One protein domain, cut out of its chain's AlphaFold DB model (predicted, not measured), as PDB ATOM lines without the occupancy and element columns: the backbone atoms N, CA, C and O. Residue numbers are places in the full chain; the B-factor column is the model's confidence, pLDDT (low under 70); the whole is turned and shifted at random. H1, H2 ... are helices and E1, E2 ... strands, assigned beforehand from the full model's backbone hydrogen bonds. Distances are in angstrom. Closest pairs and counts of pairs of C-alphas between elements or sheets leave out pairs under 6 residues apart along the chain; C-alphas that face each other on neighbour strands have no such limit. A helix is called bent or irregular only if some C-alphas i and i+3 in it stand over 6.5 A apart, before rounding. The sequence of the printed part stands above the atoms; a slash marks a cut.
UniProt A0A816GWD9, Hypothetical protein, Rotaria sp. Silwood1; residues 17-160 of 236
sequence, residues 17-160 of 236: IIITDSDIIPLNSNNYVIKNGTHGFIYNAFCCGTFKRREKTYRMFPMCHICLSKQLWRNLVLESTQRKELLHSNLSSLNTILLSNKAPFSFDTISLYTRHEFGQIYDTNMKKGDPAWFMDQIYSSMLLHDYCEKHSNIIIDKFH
ATOM      1  N   ILE A  17      42.593  20.621   1.520       74.94
ATOM      2  CA  ILE A  17      42.945  19.295   1.059       74.94
ATOM      3  C   ILE A  17      42.297  19.069  -0.302       74.94
ATOM      4  O   ILE A  17      41.085  19.258  -0.467       74.94
ATOM      5  N   ILE A  18      43.113  18.612  -1.247       72.94
ATOM      6  CA  ILE A  18      42.650  18.014  -2.490       72.94
ATOM      7  C   ILE A  18      42.533  16.500  -2.305       72.94
ATOM      8  O   ILE A  18      43.455  15.847  -1.810       72.94
ATOM      9  N   ILE A  19      41.376  15.949  -2.660       71.31
ATOM     10  CA  ILE A  19      41.261  14.505  -2.889       71.31
ATOM     11  C   ILE A  19      41.806  14.234  -4.293       71.31
ATOM     12  O   ILE A  19      41.674  15.101  -5.160       71.31
ATOM     13  N   THR A  20      42.466  13.093  -4.483       61.84
ATOM     14  CA  THR A  20      42.905  12.554  -5.774       61.84
ATOM     15  C   THR A  20      42.316  11.173  -6.026       61.84
ATOM     16  O   THR A  20      41.603  10.644  -5.179       61.84
ATOM     17  N   ASP A  21      42.632  10.574  -7.182       58.19
ATOM     18  CA  ASP A  21      42.167   9.233  -7.561       58.19
ATOM     19  C   ASP A  21      42.592   8.121  -6.574       58.19
ATOM     20  O   ASP A  21      42.224   6.964  -6.750       58.19
ATOM     21  N   SER A  22      43.416   8.434  -5.567       49.28
ATOM     22  CA  SER A  22      43.795   7.498  -4.504       49.28
ATOM     23  C   SER A  22      44.215   8.160  -3.185       49.28
ATOM     24  O   SER A  22      44.305   7.446  -2.189       49.28
ATOM     25  N   ASP A  23      44.443   9.480  -3.126       56.81
ATOM     26  CA  ASP A  23      45.120  10.114  -1.987       56.81
ATOM     27  C   ASP A  23      44.472  11.425  -1.523       56.81
ATOM     28  O   ASP A  23      43.657  12.052  -2.196       56.81
ATOM     29  N   ILE A  24      44.860  11.845  -0.321       57.19
ATOM     30  CA  ILE A  24      44.442  13.089   0.328       57.19
ATOM     31  C   ILE A  24      45.696  13.933   0.489       57.19
ATOM     32  O   ILE A  24      46.569  13.606   1.294       57.19
ATOM     33  N   ILE A  25      45.796  15.015  -0.279       60.31
ATOM     34  CA  ILE A  25      47.011  15.829  -0.338       60.31
ATOM     35  C   ILE A  25      46.697  17.221   0.228       60.31
ATOM     36  O   ILE A  25      45.802  17.903  -0.280       60.31
ATOM     37  N   PRO A  26      47.391  17.686   1.282       56.78
ATOM     38  CA  PRO A  26      47.282  19.071   1.697       56.78
ATOM     39  C   PRO A  26      47.921  19.958   0.638       56.78
ATOM     40  O   PRO A  26      49.004  19.678   0.120       56.78
ATOM     41  N   LEU A  27      47.252  21.060   0.335       55.00
ATOM     42  CA  LEU A  27      47.751  22.012  -0.637       55.00
ATOM     43  C   LEU A  27      48.490  23.154   0.054       55.00
ATOM     44  O   LEU A  27      47.993  23.779   0.993       55.00
ATOM     45  N   ASN A  28      49.662  23.486  -0.479       55.91
ATOM     46  CA  ASN A  28      50.336  24.730  -0.143       55.91
ATOM     47  C   ASN A  28      49.513  25.910  -0.681       55.91
ATOM     48  O   ASN A  28      49.131  25.899  -1.850       55.91
ATOM     49  N   SER A  29      49.275  26.936   0.139       54.66
ATOM     50  CA  SER A  29      48.495  28.124  -0.237       54.66
ATOM     51  C   SER A  29      49.047  28.893  -1.442       54.66
ATOM     52  O   SER A  29      48.325  29.684  -2.032       54.66
ATOM     53  N   ASN A  30      50.307  28.673  -1.826       50.00
ATOM     54  CA  ASN A  30      50.900  29.264  -3.027       50.00
ATOM     55  C   ASN A  30      50.501  28.540  -4.326       50.00
ATOM     56  O   ASN A  30      50.701  29.088  -5.406       50.00
ATOM     57  N   ASN A  31      49.949  27.326  -4.234       50.38
ATOM     58  CA  ASN A  31      49.631  26.473  -5.384       50.38
ATOM     59  C   ASN A  31      48.155  26.553  -5.800       50.38
ATOM     60  O   ASN A  31      47.733  25.864  -6.725       50.38
ATOM     61  N   TYR A  32      47.347  27.361  -5.113       58.88
ATOM     62  CA  TYR A  32      45.945  27.560  -5.453       58.88
ATOM     63  C   TYR A  32      45.486  28.960  -5.058       58.88
ATOM     64  O   TYR A  32      45.952  29.537  -4.080       58.88
ATOM     65  N   VAL A  33      44.523  29.496  -5.804       63.38
ATOM     66  CA  VAL A  33      43.847  30.747  -5.457       63.38
ATOM     67  C   VAL A  33      42.378  30.431  -5.251       63.38
ATOM     68  O   VAL A  33      41.654  30.152  -6.204       63.38
ATOM     69  N   ILE A  34      41.930  30.464  -3.995       70.06
ATOM     70  CA  ILE A  34      40.501  30.360  -3.697       70.06
ATOM     71  C   ILE A  34      39.868  31.696  -4.028       70.06
ATOM     72  O   ILE A  34      40.259  32.740  -3.502       70.06
ATOM     73  N   LYS A  35      38.878  31.664  -4.912       79.00
ATOM     74  CA  LYS A  35      38.118  32.853  -5.263       79.00
ATOM     75  C   LYS A  35      37.405  33.396  -4.025       79.00
ATOM     76  O   LYS A  35      36.776  32.643  -3.278       79.00
ATOM     77  N   ASN A  36      37.463  34.713  -3.840       80.75
ATOM     78  CA  ASN A  36      36.786  35.380  -2.730       80.75
ATOM     79  C   ASN A  36      35.300  34.990  -2.666       80.75
ATOM     80  O   ASN A  36      34.596  35.026  -3.675       80.75
ATOM     81  N   GLY A  37      34.838  34.640  -1.463       84.31
ATOM     82  CA  GLY A  37      33.454  34.233  -1.205       84.31
ATOM     83  C   GLY A  37      33.142  32.763  -1.499       84.31
ATOM     84  O   GLY A  37      31.982  32.368  -1.406       84.31
ATOM     85  N   THR A  38      34.141  31.946  -1.841       88.56
ATOM     86  CA  THR A  38      33.973  30.498  -2.051       88.56
ATOM     87  C   THR A  38      34.595  29.698  -0.904       88.56
ATOM     88  O   THR A  38      35.465  30.192  -0.189       88.56
ATOM     89  N   HIS A  39      34.118  28.471  -0.700       91.06
ATOM     90  CA  HIS A  39      34.540  27.560   0.375       91.06
ATOM     91  C   HIS A  39      35.523  26.488  -0.119       91.06
ATOM     92  O   HIS A  39      35.918  25.595   0.629       91.06
ATOM     93  N   GLY A  40      35.868  26.546  -1.400       88.69
ATOM     94  CA  GLY A  40      36.620  25.531  -2.112       88.69
ATOM     95  C   GLY A  40      36.361  25.641  -3.607       88.69
ATOM     96  O   GLY A  40      35.557  26.467  -4.060       88.69
ATOM     97  N   PHE A  41      37.024  24.790  -4.373       85.81
ATOM     98  CA  PHE A  41      36.870  24.744  -5.820       85.81
ATOM     99  C   PHE A  41      36.909  23.305  -6.331       85.81
ATOM    100  O   PHE A  41      37.422  22.399  -5.672       85.81
ATOM    101  N   ILE A  42      36.369  23.110  -7.529       82.94
ATOM    102  CA  ILE A  42      36.484  21.871  -8.293       82.94
ATOM    103  C   ILE A  42      37.112  22.216  -9.638       82.94
ATOM    104  O   ILE A  42      36.494  22.920 -10.444       82.94
ATOM    105  N   TYR A  43      38.313  21.712  -9.900       75.25
ATOM    106  CA  TYR A  43      38.893  21.777 -11.240       75.25
ATOM    107  C   TYR A  43      38.158  20.814 -12.172       75.25
ATOM    108  O   TYR A  43      37.767  19.713 -11.786       75.25
ATOM    109  N   ASN A  44      37.968  21.214 -13.427       71.25
ATOM    110  CA  ASN A  44      37.369  20.355 -14.445       71.25
ATOM    111  C   ASN A  44      36.014  19.755 -14.018       71.25
ATOM    112  O   ASN A  44      35.656  18.661 -14.447       71.25
ATOM    113  N   ALA A  45      35.213  20.486 -13.229       75.31
ATOM    114  CA  ALA A  45      33.931  20.020 -12.676       75.31
ATOM    115  C   ALA A  45      32.951  19.465 -13.731       75.31
ATOM    116  O   ALA A  45      32.000  18.746 -13.412       75.31
ATOM    117  N   PHE A  46      33.182  19.819 -14.999       74.56
ATOM    118  CA  PHE A  46      32.349  19.450 -16.128       74.56
ATOM    119  C   PHE A  46      32.925  18.351 -17.040       74.56
ATOM    120  O   PHE A  46      32.270  17.999 -18.019       74.56
ATOM    121  N   CYS A  47      34.090  17.768 -16.740       71.31
ATOM    122  CA  CYS A  47      34.692  16.744 -17.607       71.31
ATOM    123  C   CYS A  47      34.028  15.365 -17.476       71.31
ATOM    124  O   CYS A  47      33.968  14.609 -18.441       71.31
ATOM    125  N   CYS A  48      33.497  15.042 -16.297       74.69
ATOM    126  CA  CYS A  48      32.872  13.755 -16.026       74.69
ATOM    127  C   CYS A  48      31.351  13.813 -16.245       74.69
ATOM    128  O   CYS A  48      30.730  14.861 -16.074       74.69
ATOM    129  N   GLY A  49      30.744  12.691 -16.644       83.69
ATOM    130  CA  GLY A  49      29.300  12.580 -16.869       83.69
ATOM    131  C   GLY A  49      28.468  12.563 -15.580       83.69
ATOM    132  O   GLY A  49      28.884  13.021 -14.518       83.69
ATOM    133  N   THR A  50      27.259  12.019 -15.667       91.38
ATOM    134  CA  THR A  50      26.405  11.751 -14.501       91.38
ATOM    135  C   THR A  50      26.307  10.255 -14.240       91.38
ATOM    136  O   THR A  50      26.375   9.466 -15.180       91.38
ATOM    137  N   PHE A  51      26.060   9.867 -12.995       90.88
ATOM    138  CA  PHE A  51      25.795   8.479 -12.613       90.88
ATOM    139  C   PHE A  51      24.539   8.384 -11.749       90.88
ATOM    140  O   PHE A  51      24.086   9.379 -11.183       90.88
ATOM    141  N   LYS A  52      23.966   7.181 -11.654       93.25
ATOM    142  CA  LYS A  52      22.830   6.900 -10.773       93.25
ATOM    143  C   LYS A  52      23.273   6.054  -9.587       93.25
ATOM    144  O   LYS A  52      23.971   5.058  -9.765       93.25
ATOM    145  N   ARG A  53      22.839   6.430  -8.388       90.75
ATOM    146  CA  ARG A  53      23.056   5.690  -7.136       90.75
ATOM    147  C   ARG A  53      21.945   6.072  -6.160       90.75
ATOM    148  O   ARG A  53      21.449   7.184  -6.255       90.75
ATOM    149  N   ARG A  54      21.522   5.180  -5.256       88.81
ATOM    150  CA  ARG A  54      20.487   5.494  -4.239       88.81
ATOM    151  C   ARG A  54      19.252   6.211  -4.830       88.81
ATOM    152  O   ARG A  54      18.812   7.226  -4.308       88.81
ATOM    153  N   GLU A  55      18.771   5.727  -5.980       92.38
ATOM    154  CA  GLU A  55      17.623   6.288  -6.729       92.38
ATOM    155  C   GLU A  55      17.765   7.756  -7.181       92.38
ATOM    156  O   GLU A  55      16.821   8.362  -7.685       92.38
ATOM    157  N   LYS A  56      18.970   8.318  -7.089       93.56
ATOM    158  CA  LYS A  56      19.291   9.695  -7.448       93.56
ATOM    159  C   LYS A  56      20.314   9.748  -8.576       93.56
ATOM    160  O   LYS A  56      21.109   8.827  -8.768       93.56
ATOM    161  N   THR A  57      20.273  10.833  -9.346       94.81
ATOM    162  CA  THR A  57      21.294  11.145 -10.354       94.81
ATOM    163  C   THR A  57      22.284  12.142  -9.771       94.81
ATOM    164  O   THR A  57      21.884  13.191  -9.274       94.81
ATOM    165  N   TYR A  58      23.564  11.815  -9.862       92.25
ATOM    166  CA  TYR A  58      24.669  12.610  -9.349       92.25
ATOM    167  C   TYR A  58      25.547  13.098 -10.495       92.25
ATOM    168  O   TYR A  58      25.747  12.393 -11.490       92.25
ATOM    169  N   ARG A  59      26.125  14.291 -10.336       89.62
ATOM    170  CA  ARG A  59      27.258  14.719 -11.160       89.62
ATOM    171  C   ARG A  59      28.504  13.984 -10.683       89.62
ATOM    172  O   ARG A  59      28.833  14.066  -9.507       89.62
ATOM    173  N   MET A  60      29.191  13.296 -11.588       86.94
ATOM    174  CA  MET A  60      30.532  12.803 -11.304       86.94
ATOM    175  C   MET A  60      31.492  13.988 -11.376       86.94
ATOM    176  O   MET A  60      31.467  14.737 -12.354       86.94
ATOM    177  N   PHE A  61      32.313  14.170 -10.351       82.50
ATOM    178  CA  PHE A  61      33.416  15.127 -10.363       82.50
ATOM    179  C   PHE A  61      34.732  14.369 -10.547       82.50
ATOM    180  O   PHE A  61      34.842  13.261 -10.026       82.50
ATOM    181  N   PRO A  62      35.712  14.901 -11.297       75.44
ATOM    182  CA  PRO A  62      37.032  14.281 -11.419       75.44
ATOM    183  C   PRO A  62      37.710  14.210 -10.056       75.44
ATOM    184  O   PRO A  62      37.638  15.171  -9.285       75.44
ATOM    185  N   MET A  63      38.353  13.084  -9.756       67.88
ATOM    186  CA  MET A  63      38.809  12.866  -8.397       67.88
ATOM    187  C   MET A  63      40.107  13.555  -8.039       67.88
ATOM    188  O   MET A  63      40.296  13.756  -6.867       67.88
ATOM    189  N   CYS A  64      40.911  14.043  -8.971       62.66
ATOM    190  CA  CYS A  64      42.130  14.835  -8.754       62.66
ATOM    191  C   CYS A  64      41.932  16.329  -8.451       62.66
ATOM    192  O   CYS A  64      42.870  17.112  -8.559       62.66
ATOM    193  N   HIS A  65      40.715  16.763  -8.119       72.94
ATOM    194  CA  HIS A  65      40.342  18.151  -8.385       72.94
ATOM    195  C   HIS A  65      39.338  18.790  -7.421       72.94
ATOM    196  O   HIS A  65      39.024  19.966  -7.607       72.94
ATOM    197  N   ILE A  66      38.836  18.073  -6.408       84.00
ATOM    198  CA  ILE A  66      37.940  18.652  -5.392       84.00
ATOM    199  C   ILE A  66      38.784  19.147  -4.217       84.00
ATOM    200  O   ILE A  66      39.335  18.345  -3.463       84.00
ATOM    201  N   CYS A  67      38.855  20.464  -4.044       83.75
ATOM    202  CA  CYS A  67      39.596  21.108  -2.966       83.75
ATOM    203  C   CYS A  67      38.642  21.738  -1.950       83.75
ATOM    204  O   CYS A  67      37.879  22.645  -2.292       83.75
ATOM    205  N   LEU A  68      38.718  21.284  -0.698       86.69
ATOM    206  CA  LEU A  68      37.945  21.802   0.436       86.69
ATOM    207  C   LEU A  68      38.829  21.865   1.683       86.69
ATOM    208  O   LEU A  68      39.833  21.157   1.771       86.69
ATOM    209  N   SER A  69      38.444  22.657   2.684       85.62
ATOM    210  CA  SER A  69      39.101  22.571   3.992       85.62
ATOM    211  C   SER A  69      38.888  21.191   4.620       85.62
ATOM    212  O   SER A  69      37.849  20.548   4.422       85.62
ATOM    213  N   LYS A  70      39.849  20.737   5.429       81.56
ATOM    214  CA  LYS A  70      39.731  19.494   6.202       81.56
ATOM    215  C   LYS A  70      38.459  19.467   7.047       81.56
ATOM    216  O   LYS A  70      37.777  18.443   7.115       81.56
ATOM    217  N   GLN A  71      38.115  20.596   7.665       85.94
ATOM    218  CA  GLN A  71      36.877  20.736   8.422       85.94
ATOM    219  C   GLN A  71      35.641  20.491   7.553       85.94
ATOM    220  O   GLN A  71      34.723  19.795   7.989       85.94
ATOM    221  N   LEU A  72      35.603  21.043   6.339       90.25
ATOM    222  CA  LEU A  72      34.464  20.874   5.447       90.25
ATOM    223  C   LEU A  72      34.348  19.416   4.991       90.25
ATOM    224  O   LEU A  72      33.270  18.841   5.116       90.25
ATOM    225  N   TRP A  73      35.452  18.770   4.602       88.25
ATOM    226  CA  TRP A  73      35.481  17.327   4.322       88.25
ATOM    227  C   TRP A  73      34.937  16.484   5.480       88.25
ATOM    228  O   TRP A  73      34.118  15.584   5.276       88.25
ATOM    229  N   ARG A  74      35.332  16.812   6.714       86.62
ATOM    230  CA  ARG A  74      34.797  16.156   7.911       86.62
ATOM    231  C   ARG A  74      33.284  16.347   8.024       86.62
ATOM    232  O   ARG A  74      32.580  15.375   8.281       86.62
ATOM    233  N   ASN A  75      32.773  17.558   7.812       90.75
ATOM    234  CA  ASN A  75      31.337  17.840   7.888       90.75
ATOM    235  C   ASN A  75      30.540  17.065   6.827       90.75
ATOM    236  O   ASN A  75      29.504  16.488   7.153       90.75
ATOM    237  N   LEU A  76      31.054  16.984   5.593       91.25
ATOM    238  CA  LEU A  76      30.468  16.183   4.512       91.25
ATOM    239  C   LEU A  76      30.245  14.732   4.962       91.25
ATOM    240  O   LEU A  76      29.153  14.185   4.803       91.25
ATOM    241  N   VAL A  77      31.261  14.127   5.579       87.44
ATOM    242  CA  VAL A  77      31.185  12.759   6.100       87.44
ATOM    243  C   VAL A  77      30.254  12.655   7.310       87.44
ATOM    244  O   VAL A  77      29.420  11.747   7.369       87.44
ATOM    245  N   LEU A  78      30.355  13.576   8.272       87.88
ATOM    246  CA  LEU A  78      29.561  13.547   9.505       87.88
ATOM    247  C   LEU A  78      28.053  13.715   9.261       87.88
ATOM    248  O   LEU A  78      27.239  13.211  10.041       87.88
ATOM    249  N   GLU A  79      27.674  14.391   8.181       91.56
ATOM    250  CA  GLU A  79      26.279  14.623   7.797       91.56
ATOM    251  C   GLU A  79      25.771  13.669   6.701       91.56
ATOM    252  O   GLU A  79      24.606  13.755   6.274       91.56
ATOM    253  N   SER A  80      26.631  12.749   6.255       90.94
ATOM    254  CA  SER A  80      26.320  11.760   5.226       90.94
ATOM    255  C   SER A  80      25.230  10.784   5.673       90.94
ATOM    256  O   SER A  80      25.056  10.474   6.857       90.94
ATOM    257  N   THR A  81      24.482  10.267   4.700       89.50
ATOM    258  CA  THR A  81      23.476   9.225   4.943       89.50
ATOM    259  C   THR A  81      24.144   7.918   5.376       89.50
ATOM    260  O   THR A  81      23.662   7.269   6.301       89.50
ATOM    261  N   GLN A  82      25.303   7.595   4.797       89.06
ATOM    262  CA  GLN A  82      26.128   6.432   5.134       89.06
ATOM    263  C   GLN A  82      26.478   6.412   6.621       89.06
ATOM    264  O   GLN A  82      26.376   5.375   7.270       89.06
ATOM    265  N   ARG A  83      26.828   7.566   7.204       88.31
ATOM    266  CA  ARG A  83      27.072   7.649   8.645       88.31
ATOM    267  C   ARG A  83      25.849   7.351   9.478       88.31
ATOM    268  O   ARG A  83      25.964   6.628  10.463       88.31
ATOM    269  N   LYS A  84      24.695   7.900   9.108       88.88
ATOM    270  CA  LYS A  84      23.447   7.625   9.828       88.88
ATOM    271  C   LYS A  84      23.144   6.129   9.804       88.88
ATOM    272  O   LYS A  84      22.882   5.555  10.851       88.88
ATOM    273  N   GLU A  85      23.262   5.495   8.641       90.06
ATOM    274  CA  GLU A  85      23.079   4.048   8.478       90.06
ATOM    275  C   GLU A  85      24.051   3.243   9.349       90.06
ATOM    276  O   GLU A  85      23.622   2.359  10.090       90.06
ATOM    277  N   LEU A  86      25.341   3.588   9.326       89.06
ATOM    278  CA  LEU A  86      26.355   2.927  10.145       89.06
ATOM    279  C   LEU A  86      26.075   3.078  11.645       89.06
ATOM    280  O   LEU A  86      26.179   2.096  12.372       89.06
ATOM    281  N   LEU A  87      25.647   4.253  12.113       87.00
ATOM    282  CA  LEU A  87      25.267   4.473  13.517       87.00
ATOM    283  C   LEU A  87      24.078   3.614  13.976       87.00
ATOM    284  O   LEU A  87      23.945   3.365  15.172       87.00
ATOM    285  N   HIS A  88      23.232   3.155  13.053       83.56
ATOM    286  CA  HIS A  88      22.115   2.251  13.340       83.56
ATOM    287  C   HIS A  88      22.487   0.761  13.240       83.56
ATOM    288  O   HIS A  88      21.642  -0.095  13.497       83.56
ATOM    289  N   SER A  89      23.733   0.437  12.886       80.12
ATOM    290  CA  SER A  89      24.237  -0.939  12.839       80.12
ATOM    291  C   SER A  89      24.858  -1.369  14.178       80.12
ATOM    292  O   SER A  89      25.203  -0.535  15.014       80.12
ATOM    293  N   ASN A  90      25.010  -2.679  14.411       68.31
ATOM    294  CA  ASN A  90      25.763  -3.185  15.566       68.31
ATOM    295  C   ASN A  90      27.258  -2.884  15.376       68.31
ATOM    296  O   ASN A  90      27.986  -3.644  14.737       68.31
ATOM    297  N   LEU A  91      27.705  -1.750  15.915       74.19
ATOM    298  CA  LEU A  91      29.058  -1.240  15.733       74.19
ATOM    299  C   LEU A  91      30.042  -1.823  16.750       74.19
ATOM    300  O   LEU A  91      29.755  -1.929  17.942       74.19
ATOM    301  N   SER A  92      31.254  -2.124  16.283       78.69
ATOM    302  CA  SER A  92      32.395  -2.347  17.169       78.69
ATOM    303  C   SER A  92      32.757  -1.061  17.926       78.69
ATOM    304  O   SER A  92      32.426   0.054  17.508       78.69
ATOM    305  N   SER A  93      33.491  -1.193  19.034       77.62
ATOM    306  CA  SER A  93      34.014  -0.045  19.789       77.62
ATOM    307  C   SER A  93      34.877   0.884  18.925       77.62
ATOM    308  O   SER A  93      34.760   2.103  19.035       77.62
ATOM    309  N   LEU A  94      35.683   0.318  18.020       80.50
ATOM    310  CA  LEU A  94      36.502   1.071  17.069       80.50
ATOM    311  C   LEU A  94      35.640   1.888  16.097       80.50
ATOM    312  O   LEU A  94      35.878   3.083  15.922       80.50
ATOM    313  N   ASN A  95      34.601   1.283  15.515       82.31
ATOM    314  CA  ASN A  95      33.734   1.999  14.583       82.31
ATOM    315  C   ASN A  95      32.978   3.129  15.291       82.31
ATOM    316  O   ASN A  95      32.848   4.214  14.739       82.31
ATOM    317  N   THR A  96      32.555   2.940  16.542       83.12
ATOM    318  CA  THR A  96      31.928   4.015  17.331       83.12
ATOM    319  C   THR A  96      32.833   5.248  17.462       83.12
ATOM    320  O   THR A  96      32.349   6.378  17.381       83.12
ATOM    321  N   ILE A  97      34.149   5.059  17.610       84.50
ATOM    322  CA  ILE A  97      35.120   6.164  17.669       84.50
ATOM    323  C   ILE A  97      35.223   6.868  16.310       84.50
ATOM    324  O   ILE A  97      35.107   8.094  16.258       84.50
ATOM    325  N   LEU A  98      35.379   6.102  15.224       82.88
ATOM    326  CA  LEU A  98      35.504   6.614  13.850       82.88
ATOM    327  C   LEU A  98      34.238   7.322  13.345       82.88
ATOM    328  O   LEU A  98      34.299   8.193  12.481       82.88
ATOM    329  N   LEU A  99      33.078   6.978  13.903       84.50
ATOM    330  CA  LEU A  99      31.794   7.598  13.579       84.50
ATOM    331  C   LEU A  99      31.438   8.751  14.529       84.50
ATOM    332  O   LEU A  99      30.398   9.394  14.357       84.50
ATOM    333  N   SER A 100      32.255   9.030  15.546       85.50
ATOM    334  CA  SER A 100      31.971  10.089  16.514       85.50
ATOM    335  C   SER A 100      32.074  11.483  15.881       85.50
ATOM    336  O   SER A 100      32.827  11.708  14.941       85.50
ATOM    337  N   ASN A 101      31.368  12.470  16.441       83.62
ATOM    338  CA  ASN A 101      31.457  13.865  15.968       83.62
ATOM    339  C   ASN A 101      32.861  14.477  16.143       83.62
ATOM    340  O   ASN A 101      33.138  15.545  15.607       83.62
ATOM    341  N   LYS A 102      33.725  13.827  16.931       81.25
ATOM    342  CA  LYS A 102      35.112  14.234  17.176       81.25
ATOM    343  C   LYS A 102      36.112  13.400  16.374       81.25
ATOM    344  O   LYS A 102      37.312  13.608  16.534       81.25
ATOM    345  N   ALA A 103      35.639  12.463  15.552       77.31
ATOM    346  CA  ALA A 103      36.513  11.647  14.732       77.31
ATOM    347  C   ALA A 103      37.319  12.557  13.794       77.31
ATOM    348  O   ALA A 103      36.744  13.451  13.154       77.31
ATOM    349  N   PRO A 104      38.645  12.376  13.708       73.50
ATOM    350  CA  PRO A 104      39.414  13.064  12.691       73.50
ATOM    351  C   PRO A 104      38.957  12.594  11.308       73.50
ATOM    352  O   PRO A 104      38.619  11.427  11.122       73.50
ATOM    353  N   PHE A 105      38.990  13.487  10.318       77.38
ATOM    354  CA  PHE A 105      38.873  13.055   8.929       77.38
ATOM    355  C   PHE A 105      40.124  12.239   8.588       77.38
ATOM    356  O   PHE A 105      41.216  12.798   8.484       77.38
ATOM    357  N   SER A 106      39.970  10.915   8.533       71.69
ATOM    358  CA  SER A 106      41.071   9.964   8.392       71.69
ATOM    359  C   SER A 106      40.813   8.896   7.339       71.69
ATOM    360  O   SER A 106      39.683   8.699   6.898       71.69
ATOM    361  N   PHE A 107      41.871   8.174   6.973       72.38
ATOM    362  CA  PHE A 107      41.789   7.051   6.053       72.38
ATOM    363  C   PHE A 107      40.843   5.970   6.578       72.38
ATOM    364  O   PHE A 107      39.976   5.520   5.838       72.38
ATOM    365  N   ASP A 108      40.948   5.609   7.858       76.19
ATOM    366  CA  ASP A 108      40.071   4.604   8.470       76.19
ATOM    367  C   ASP A 108      38.607   5.041   8.437       76.19
ATOM    368  O   ASP A 108      37.711   4.250   8.151       76.19
ATOM    369  N   THR A 109      38.383   6.332   8.687       77.94
ATOM    370  CA  THR A 109      37.068   6.964   8.618       77.94
ATOM    371  C   THR A 109      36.518   6.803   7.202       77.94
ATOM    372  O   THR A 109      35.474   6.189   7.026       77.94
ATOM    373  N   ILE A 110      37.245   7.250   6.176       77.69
ATOM    374  CA  ILE A 110      36.827   7.162   4.767       77.69
ATOM    375  C   ILE A 110      36.629   5.713   4.325       77.69
ATOM    376  O   ILE A 110      35.596   5.397   3.743       77.69
ATOM    377  N   SER A 111      37.562   4.825   4.657       79.19
ATOM    378  CA  SER A 111      37.502   3.399   4.328       79.19
ATOM    379  C   SER A 111      36.259   2.738   4.903       79.19
ATOM    380  O   SER A 111      35.602   1.969   4.205       79.19
ATOM    381  N   LEU A 112      35.889   3.066   6.146       83.75
ATOM    382  CA  LEU A 112      34.680   2.549   6.778       83.75
ATOM    383  C   LEU A 112      33.422   2.930   5.981       83.75
ATOM    384  O   LEU A 112      32.583   2.070   5.717       83.75
ATOM    385  N   TYR A 113      33.298   4.190   5.555       84.62
ATOM    386  CA  TYR A 113      32.131   4.627   4.781       84.62
ATOM    387  C   TYR A 113      32.134   4.121   3.340       84.62
ATOM    388  O   TYR A 113      31.092   3.691   2.848       84.62
ATOM    389  N   THR A 114      33.286   4.142   2.666       83.50
ATOM    390  CA  THR A 114      33.422   3.631   1.297       83.50
ATOM    391  C   THR A 114      33.109   2.137   1.263       83.50
ATOM    392  O   THR A 114      32.337   1.690   0.416       83.50
ATOM    393  N   ARG A 115      33.611   1.358   2.231       85.38
ATOM    394  CA  ARG A 115      33.272  -0.062   2.364       85.38
ATOM    395  C   ARG A 115      31.794  -0.281   2.684       85.38
ATOM    396  O   ARG A 115      31.216  -1.231   2.175       85.38
ATOM    397  N   HIS A 116      31.156   0.582   3.473       88.44
ATOM    398  CA  HIS A 116      29.705   0.505   3.702       88.44
ATOM    399  C   HIS A 116      28.903   0.736   2.414       88.44
ATOM    400  O   HIS A 116      27.977  -0.013   2.116       88.44
ATOM    401  N   GLU A 117      29.286   1.730   1.609       88.31
ATOM    402  CA  GLU A 117      28.609   2.033   0.342       88.31
ATOM    403  C   GLU A 117      28.857   0.961  -0.733       88.31
ATOM    404  O   GLU A 117      27.957   0.664  -1.523       88.31
ATOM    405  N   PHE A 118      30.056   0.376  -0.779       86.81
ATOM    406  CA  PHE A 118      30.491  -0.506  -1.866       86.81
ATOM    407  C   PHE A 118      30.955  -1.891  -1.411       86.81
ATOM    408  O   PHE A 118      31.720  -2.527  -2.128       86.81
ATOM    409  N   GLY A 119      30.506  -2.397  -0.261       84.25
ATOM    410  CA  GLY A 119      31.086  -3.592   0.378       84.25
ATOM    411  C   GLY A 119      31.227  -4.820  -0.525       84.25
ATOM    412  O   GLY A 119      32.245  -5.499  -0.483       84.25
ATOM    413  N   GLN A 120      30.259  -5.047  -1.421       83.12
ATOM    414  CA  GLN A 120      30.291  -6.146  -2.401       83.12
ATOM    415  C   GLN A 120      31.480  -6.097  -3.365       83.12
ATOM    416  O   GLN A 120      31.846  -7.115  -3.939       83.12
ATOM    417  N   ILE A 121      32.030  -4.907  -3.579       80.88
ATOM    418  CA  ILE A 121      33.109  -4.634  -4.520       80.88
ATOM    419  C   ILE A 121      34.400  -4.319  -3.753       80.88
ATOM    420  O   ILE A 121      35.470  -4.781  -4.138       80.88
ATOM    421  N   TYR A 122      34.295  -3.590  -2.641       79.12
ATOM    422  CA  TYR A 122      35.420  -3.169  -1.809       79.12
ATOM    423  C   TYR A 122      36.283  -4.344  -1.335       79.12
ATOM    424  O   TYR A 122      37.506  -4.262  -1.356       79.12
ATOM    425  N   ASP A 123      35.647  -5.455  -0.957       80.75
ATOM    426  CA  ASP A 123      36.333  -6.641  -0.431       80.75
ATOM    427  C   ASP A 123      36.827  -7.604  -1.532       80.75
ATOM    428  O   ASP A 123      37.265  -8.718  -1.242       80.75
ATOM    429  N   THR A 124      36.748  -7.204  -2.806       78.25
ATOM    430  CA  THR A 124      37.151  -8.038  -3.949       78.25
ATOM    431  C   THR A 124      38.555  -7.703  -4.451       78.25
ATOM    432  O   THR A 124      39.079  -6.610  -4.237       78.25
ATOM    433  N   ASN A 125      39.175  -8.647  -5.169       70.31
ATOM    434  CA  ASN A 125      40.414  -8.382  -5.898       70.31
ATOM    435  C   ASN A 125      40.122  -7.475  -7.099       70.31
ATOM    436  O   ASN A 125      39.686  -7.950  -8.148       70.31
ATOM    437  N   MET A 126      40.382  -6.181  -6.938       65.62
ATOM    438  CA  MET A 126      40.199  -5.186  -7.992       65.62
ATOM    439  C   MET A 126      41.320  -5.243  -9.032       65.62
ATOM    440  O   MET A 126      42.505  -5.261  -8.688       65.62
ATOM    441  N   LYS A 127      40.952  -5.197 -10.311       62.44
ATOM    442  CA  LYS A 127      41.856  -4.918 -11.427       62.44
ATOM    443  C   LYS A 127      41.704  -3.467 -11.874       62.44
ATOM    444  O   LYS A 127      40.657  -2.837 -11.727       62.44
ATOM    445  N   LYS A 128      42.773  -2.924 -12.455       54.03
ATOM    446  CA  LYS A 128      42.760  -1.580 -13.038       54.03
ATOM    447  C   LYS A 128      41.680  -1.484 -14.121       54.03
ATOM    448  O   LYS A 128      41.650  -2.306 -15.033       54.03
ATOM    449  N   GLY A 129      40.831  -0.461 -14.022       57.25
ATOM    450  CA  GLY A 129      39.711  -0.238 -14.941       57.25
ATOM    451  C   GLY A 129      38.402  -0.929 -14.546       57.25
ATOM    452  O   GLY A 129      37.392  -0.700 -15.212       57.25
ATOM    453  N   ASP A 130      38.383  -1.720 -13.468       61.78
ATOM    454  CA  ASP A 130      37.129  -2.246 -12.928       61.78
ATOM    455  C   ASP A 130      36.230  -1.094 -12.441       61.78
ATOM    456  O   ASP A 130      36.740  -0.072 -11.986       61.78
ATOM    457  N   PRO A 131      34.890  -1.237 -12.450       61.50
ATOM    458  CA  PRO A 131      33.976  -0.216 -11.914       61.50
ATOM    459  C   PRO A 131      34.282   0.187 -10.461       61.50
ATOM    460  O   PRO A 131      33.999   1.303 -10.036       61.50
ATOM    461  N   ALA A 132      34.894  -0.740  -9.725       65.12
ATOM    462  CA  ALA A 132      35.443  -0.582  -8.388       65.12
ATOM    463  C   ALA A 132      36.533   0.502  -8.279       65.12
ATOM    464  O   ALA A 132      36.684   1.149  -7.248       65.12
ATOM    465  N   TRP A 133      37.283   0.718  -9.358       67.50
ATOM    466  CA  TRP A 133      38.408   1.647  -9.421       67.50
ATOM    467  C   TRP A 133      38.004   3.106  -9.174       67.50
ATOM    468  O   TRP A 133      38.847   3.915  -8.824       67.50
ATOM    469  N   PHE A 134      36.721   3.441  -9.343       75.75
ATOM    470  CA  PHE A 134      36.197   4.799  -9.177       75.75
ATOM    471  C   PHE A 134      35.332   4.960  -7.915       75.75
ATOM    472  O   PHE A 134      34.553   5.910  -7.822       75.75
ATOM    473  N   MET A 135      35.374   4.015  -6.966       82.06
ATOM    474  CA  MET A 135      34.489   4.015  -5.786       82.06
ATOM    475  C   MET A 135      34.618   5.283  -4.942       82.06
ATOM    476  O   MET A 135      33.619   5.877  -4.549       82.06
ATOM    477  N   ASP A 136      35.837   5.717  -4.689       77.94
ATOM    478  CA  ASP A 136      36.192   6.974  -4.039       77.94
ATOM    479  C   ASP A 136      35.725   8.204  -4.827       77.94
ATOM    480  O   ASP A 136      35.245   9.168  -4.218       77.94
ATOM    481  N   GLN A 137      35.739   8.154  -6.164       81.62
ATOM    482  CA  GLN A 137      35.254   9.258  -7.001       81.62
ATOM    483  C   GLN A 137      33.750   9.394  -6.904       81.62
ATOM    484  O   GLN A 137      33.213  10.492  -6.711       81.62
ATOM    485  N   ILE A 138      33.072   8.259  -7.025       86.38
ATOM    486  CA  ILE A 138      31.631   8.139  -6.868       86.38
ATOM    487  C   ILE A 138      31.254   8.614  -5.463       86.38
ATOM    488  O   ILE A 138      30.384   9.473  -5.329       86.38
ATOM    489  N   TYR A 139      31.953   8.136  -4.432       87.69
ATOM    490  CA  TYR A 139      31.680   8.486  -3.042       87.69
ATOM    491  C   TYR A 139      31.850   9.980  -2.768       87.69
ATOM    492  O   TYR A 139      30.927  10.630  -2.278       87.69
ATOM    493  N   SER A 140      32.996  10.550  -3.139       87.81
ATOM    494  CA  SER A 140      33.292  11.970  -2.923       87.81
ATOM    495  C   SER A 140      32.306  12.862  -3.678       87.81
ATOM    496  O   SER A 140      31.845  13.874  -3.147       87.81
ATOM    497  N   SER A 141      31.905  12.447  -4.886       89.88
ATOM    498  CA  SER A 141      30.876  13.136  -5.666       89.88
ATOM    499  C   SER A 141      29.507  13.094  -4.984       89.88
ATOM    500  O   SER A 141      28.830  14.120  -4.929       89.88
ATOM    501  N   MET A 142      29.107  11.943  -4.430       91.69
ATOM    502  CA  MET A 142      27.860  11.811  -3.668       91.69
ATOM    503  C   MET A 142      27.864  12.704  -2.428       91.69
ATOM    504  O   MET A 142      26.917  13.463  -2.227       91.69
ATOM    505  N   LEU A 143      28.940  12.656  -1.632       91.38
ATOM    506  CA  LEU A 143      29.082  13.457  -0.416       91.38
ATOM    507  C   LEU A 143      28.951  14.950  -0.702       91.38
ATOM    508  O   LEU A 143      28.145  15.633  -0.072       91.38
ATOM    509  N   LEU A 144      29.725  15.452  -1.666       91.88
ATOM    510  CA  LEU A 144      29.721  16.869  -1.999       91.88
ATOM    511  C   LEU A 144      28.358  17.315  -2.529       91.88
ATOM    512  O   LEU A 144      27.861  18.373  -2.145       91.88
ATOM    513  N   HIS A 145      27.749  16.502  -3.391       92.00
ATOM    514  CA  HIS A 145      26.448  16.799  -3.972       92.00
ATOM    515  C   HIS A 145      25.353  16.879  -2.903       92.00
ATOM    516  O   HIS A 145      24.631  17.873  -2.835       92.00
ATOM    517  N   ASP A 146      25.249  15.864  -2.044       93.75
ATOM    518  CA  ASP A 146      24.237  15.819  -0.986       93.75
ATOM    519  C   ASP A 146      24.457  16.913   0.067       93.75
ATOM    520  O   ASP A 146      23.494  17.433   0.632       93.75
ATOM    521  N   TYR A 147      25.711  17.289   0.331       94.38
ATOM    522  CA  TYR A 147      26.025  18.381   1.247       94.38
ATOM    523  C   TYR A 147      25.638  19.745   0.669       94.38
ATOM    524  O   TYR A 147      24.961  20.519   1.343       94.38
ATOM    525  N   CYS A 148      25.999  20.030  -0.585       92.25
ATOM    526  CA  CYS A 148      25.664  21.300  -1.238       92.25
ATOM    527  C   CYS A 148      24.152  21.484  -1.430       92.25
ATOM    528  O   CYS A 148      23.669  22.612  -1.412       92.25
ATOM    529  N   GLU A 149      23.390  20.401  -1.598       92.12
ATOM    530  CA  GLU A 149      21.925  20.480  -1.615       92.12
ATOM    531  C   GLU A 149      21.331  20.868  -0.259       92.12
ATOM    532  O   GLU A 149      20.354  21.613  -0.210       92.12
ATOM    533  N   LYS A 150      21.900  20.363   0.842       94.25
ATOM    534  CA  LYS A 150      21.440  20.677   2.204       94.25
ATOM    535  C   LYS A 150      21.874  22.071   2.657       94.25
ATOM    536  O   LYS A 150      21.147  22.718   3.405       94.25
ATOM    537  N   HIS A 151      23.043  22.525   2.209       94.88
ATOM    538  CA  HIS A 151      23.689  23.757   2.662       94.88
ATOM    539  C   HIS A 151      23.862  24.743   1.507       94.88
ATOM    540  O   HIS A 151      24.938  24.867   0.924       94.88
ATOM    541  N   SER A 152      22.799  25.484   1.187       89.81
ATOM    542  CA  SER A 152      22.777  26.420   0.050       89.81
ATOM    543  C   SER A 152      23.733  27.614   0.190       89.81
ATOM    544  O   SER A 152      23.974  28.331  -0.778       89.81
ATOM    545  N   ASN A 153      24.259  27.859   1.389       91.62
ATOM    546  CA  ASN A 153      25.276  28.875   1.666       91.62
ATOM    547  C   ASN A 153      26.695  28.419   1.288       91.62
ATOM    548  O   ASN A 153      27.606  29.246   1.247       91.62
ATOM    549  N   ILE A 154      26.899  27.127   1.018       92.88
ATOM    550  CA  ILE A 154      28.188  26.597   0.587       92.88
ATOM    551  C   ILE A 154      28.361  26.875  -0.901       92.88
ATOM    552  O   ILE A 154      27.735  26.272  -1.770       92.88
ATOM    553  N   ILE A 155      29.253  27.813  -1.183       91.44
ATOM    554  CA  ILE A 155      29.628  28.197  -2.540       91.44
ATOM    555  C   ILE A 155      30.921  27.476  -2.904       91.44
ATOM    556  O   ILE A 155      31.961  27.755  -2.310       91.44
ATOM    557  N   ILE A 156      30.854  26.580  -3.886       89.75
ATOM    558  CA  ILE A 156      32.017  25.899  -4.465       89.75
ATOM    559  C   ILE A 156      32.281  26.475  -5.850       89.75
ATOM    560  O   ILE A 156      31.392  26.448  -6.707       89.75
ATOM    561  N   ASP A 157      33.492  26.983  -6.079       86.88
ATOM    562  CA  ASP A 157      33.877  27.471  -7.400       86.88
ATOM    563  C   ASP A 157      34.025  26.295  -8.371       86.88
ATOM    564  O   ASP A 157      34.799  25.367  -8.141       86.88
ATOM    565  N   LYS A 158      33.269  26.310  -9.466       83.38
ATOM    566  CA  LYS A 158      33.341  25.270 -10.498       83.38
ATOM    567  C   LYS A 158      34.184  25.808 -11.637       83.38
ATOM    568  O   LYS A 158      33.667  26.436 -12.560       83.38
ATOM    569  N   PHE A 159      35.486  25.576 -11.549       70.31
ATOM    570  CA  PHE A 159      36.437  26.126 -12.494       70.31
ATOM    571  C   PHE A 159      36.627  25.202 -13.700       70.31
ATOM    572  O   PHE A 159      36.760  23.981 -13.577       70.31
ATOM    573  N   HIS A 160      36.674  25.809 -14.884       59.66
ATOM    574  CA  HIS A 160      37.094  25.160 -16.121       59.66
ATOM    575  C   HIS A 160      38.373  25.840 -16.608       59.66
ATOM    576  O   HIS A 160      38.348  26.692 -17.492       59.66
TER     577      HIS A 160
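This is residues 17 to 160 of the 236 residues of the protein "Hypothetical protein" of Rotaria sp. Silwood1 (UniProt A0A816GWD9). A twisted five-stranded sheet, E2 E1 E6 E3 E7, makes one end of the domain, and the crossed helices H2, H3 and H4 gather at the other, with the long helix H5 running through the middle between them. H1 continues from strand E6 toward the helices, and the small hairpin of E4 and E5 packs on H5 away from the large sheet. The printed part has 144 residues with five named helices and seven named strands, in the order E1 E2 E3 E4 E5 E6 H1 H2 H3 H4 H5 E7. The large sheet is mixed, the sheet of E4 and E5 is antiparallel, and the class is mixed, helices and strands. The whole is compact, with a radius of gyration of the C-alphas of 15.2 A and spans of 44 by 35 by 29 A.

The large sheet runs E2, residues 24 to 26, E1, residues 17 to 19, E6, residues 66 to 69, E3, residues 40 to 43, and E7, residues 157 to 159; its strands' lines turn by 78 degrees from edge to edge. E1 and E2 form a hairpin, with N 18 and O 25 2.9 A apart. E1 and E6 are antiparallel at 149 degrees, with N 17 and O 68 at 2.8 A. E6 and E3 are antiparallel at 166 degrees, with N 67 and O 41 at 2.9 A. E3 and the edge strand E7 are parallel at 18 degrees, with N 42 and O 157 at 2.8 A. H1, residues 70 to 78, is on this sheet over E6, at a height over the sheet of 10.0 A, and stands up from it at 59 degrees. H5, residues 131 to 150, only grazes the sheet with residues 136 to 144. With residues 143 to 147 alone it touches H1, about perpendicular at 88 degrees, the closest C-alphas being those of Leu 76 and Leu 143, 5.8 A apart. E4, residues 50 to 53, and E5, residues 56 to 59, form a hairpin, with N 58 and O 51 at 2.8 A; the closest C-alphas of E5 and H5 are those of Tyr 58 and Met 142, 6.6 A apart. The hub is H4, residues 107 to 122. It touches H5 at a steep tilt of 63 degrees, opposite ways, the closest C-alphas being those of Ile 121 and Ala 132, 6.1 A apart. H4 touches H2, residues 81 to 87, about perpendicular at 78 degrees, the closest C-alphas being those of Gln 82 and Tyr 113, 6.3 A apart. H4 and H3, residues 93 to 98, only just touch, with 3 pairs of C-alphas within 8 A, the closest being those of Leu 98 and Thr 109, 5.5 A apart. Every O i to N i+4 pair is within hydrogen-bond range in H1, H2 and H3, against 10 of 12 in H4 and 13 of 16 in H5.

E1 begins at C-alpha 17, (42.945, 19.295, 1.059), and E7 ends at C-alpha 159, (36.437, 26.126, -12.494). E3, E4 and E5 each measure 10.1 A from first to last C-alpha, and E6 10.2 A. H1 measures 12.2 A and H2 10.0 A. H4 measures 14.4 A, has a kink of 75 degrees near residue 116 and is irregular, with C-alphas 117 and 120 8.8 A apart. H5, 28.2 A long, begins at C-alpha 131, (33.976, -0.216, -11.914); it has a kink of 34 degrees near residue 138 and is irregular, with C-alphas 133 and 136 7.9 A apart.

The two C-alphas farthest apart are those of Asn 30 and Asn 90, 45.1 A. The printed part has no cut. The link from E2 to E3, residues 27 to 39, is long. Mean pLDDT of the printed part is 79.8; 26 residues are under 70, among them residues 20 to 33 and 126 to 133.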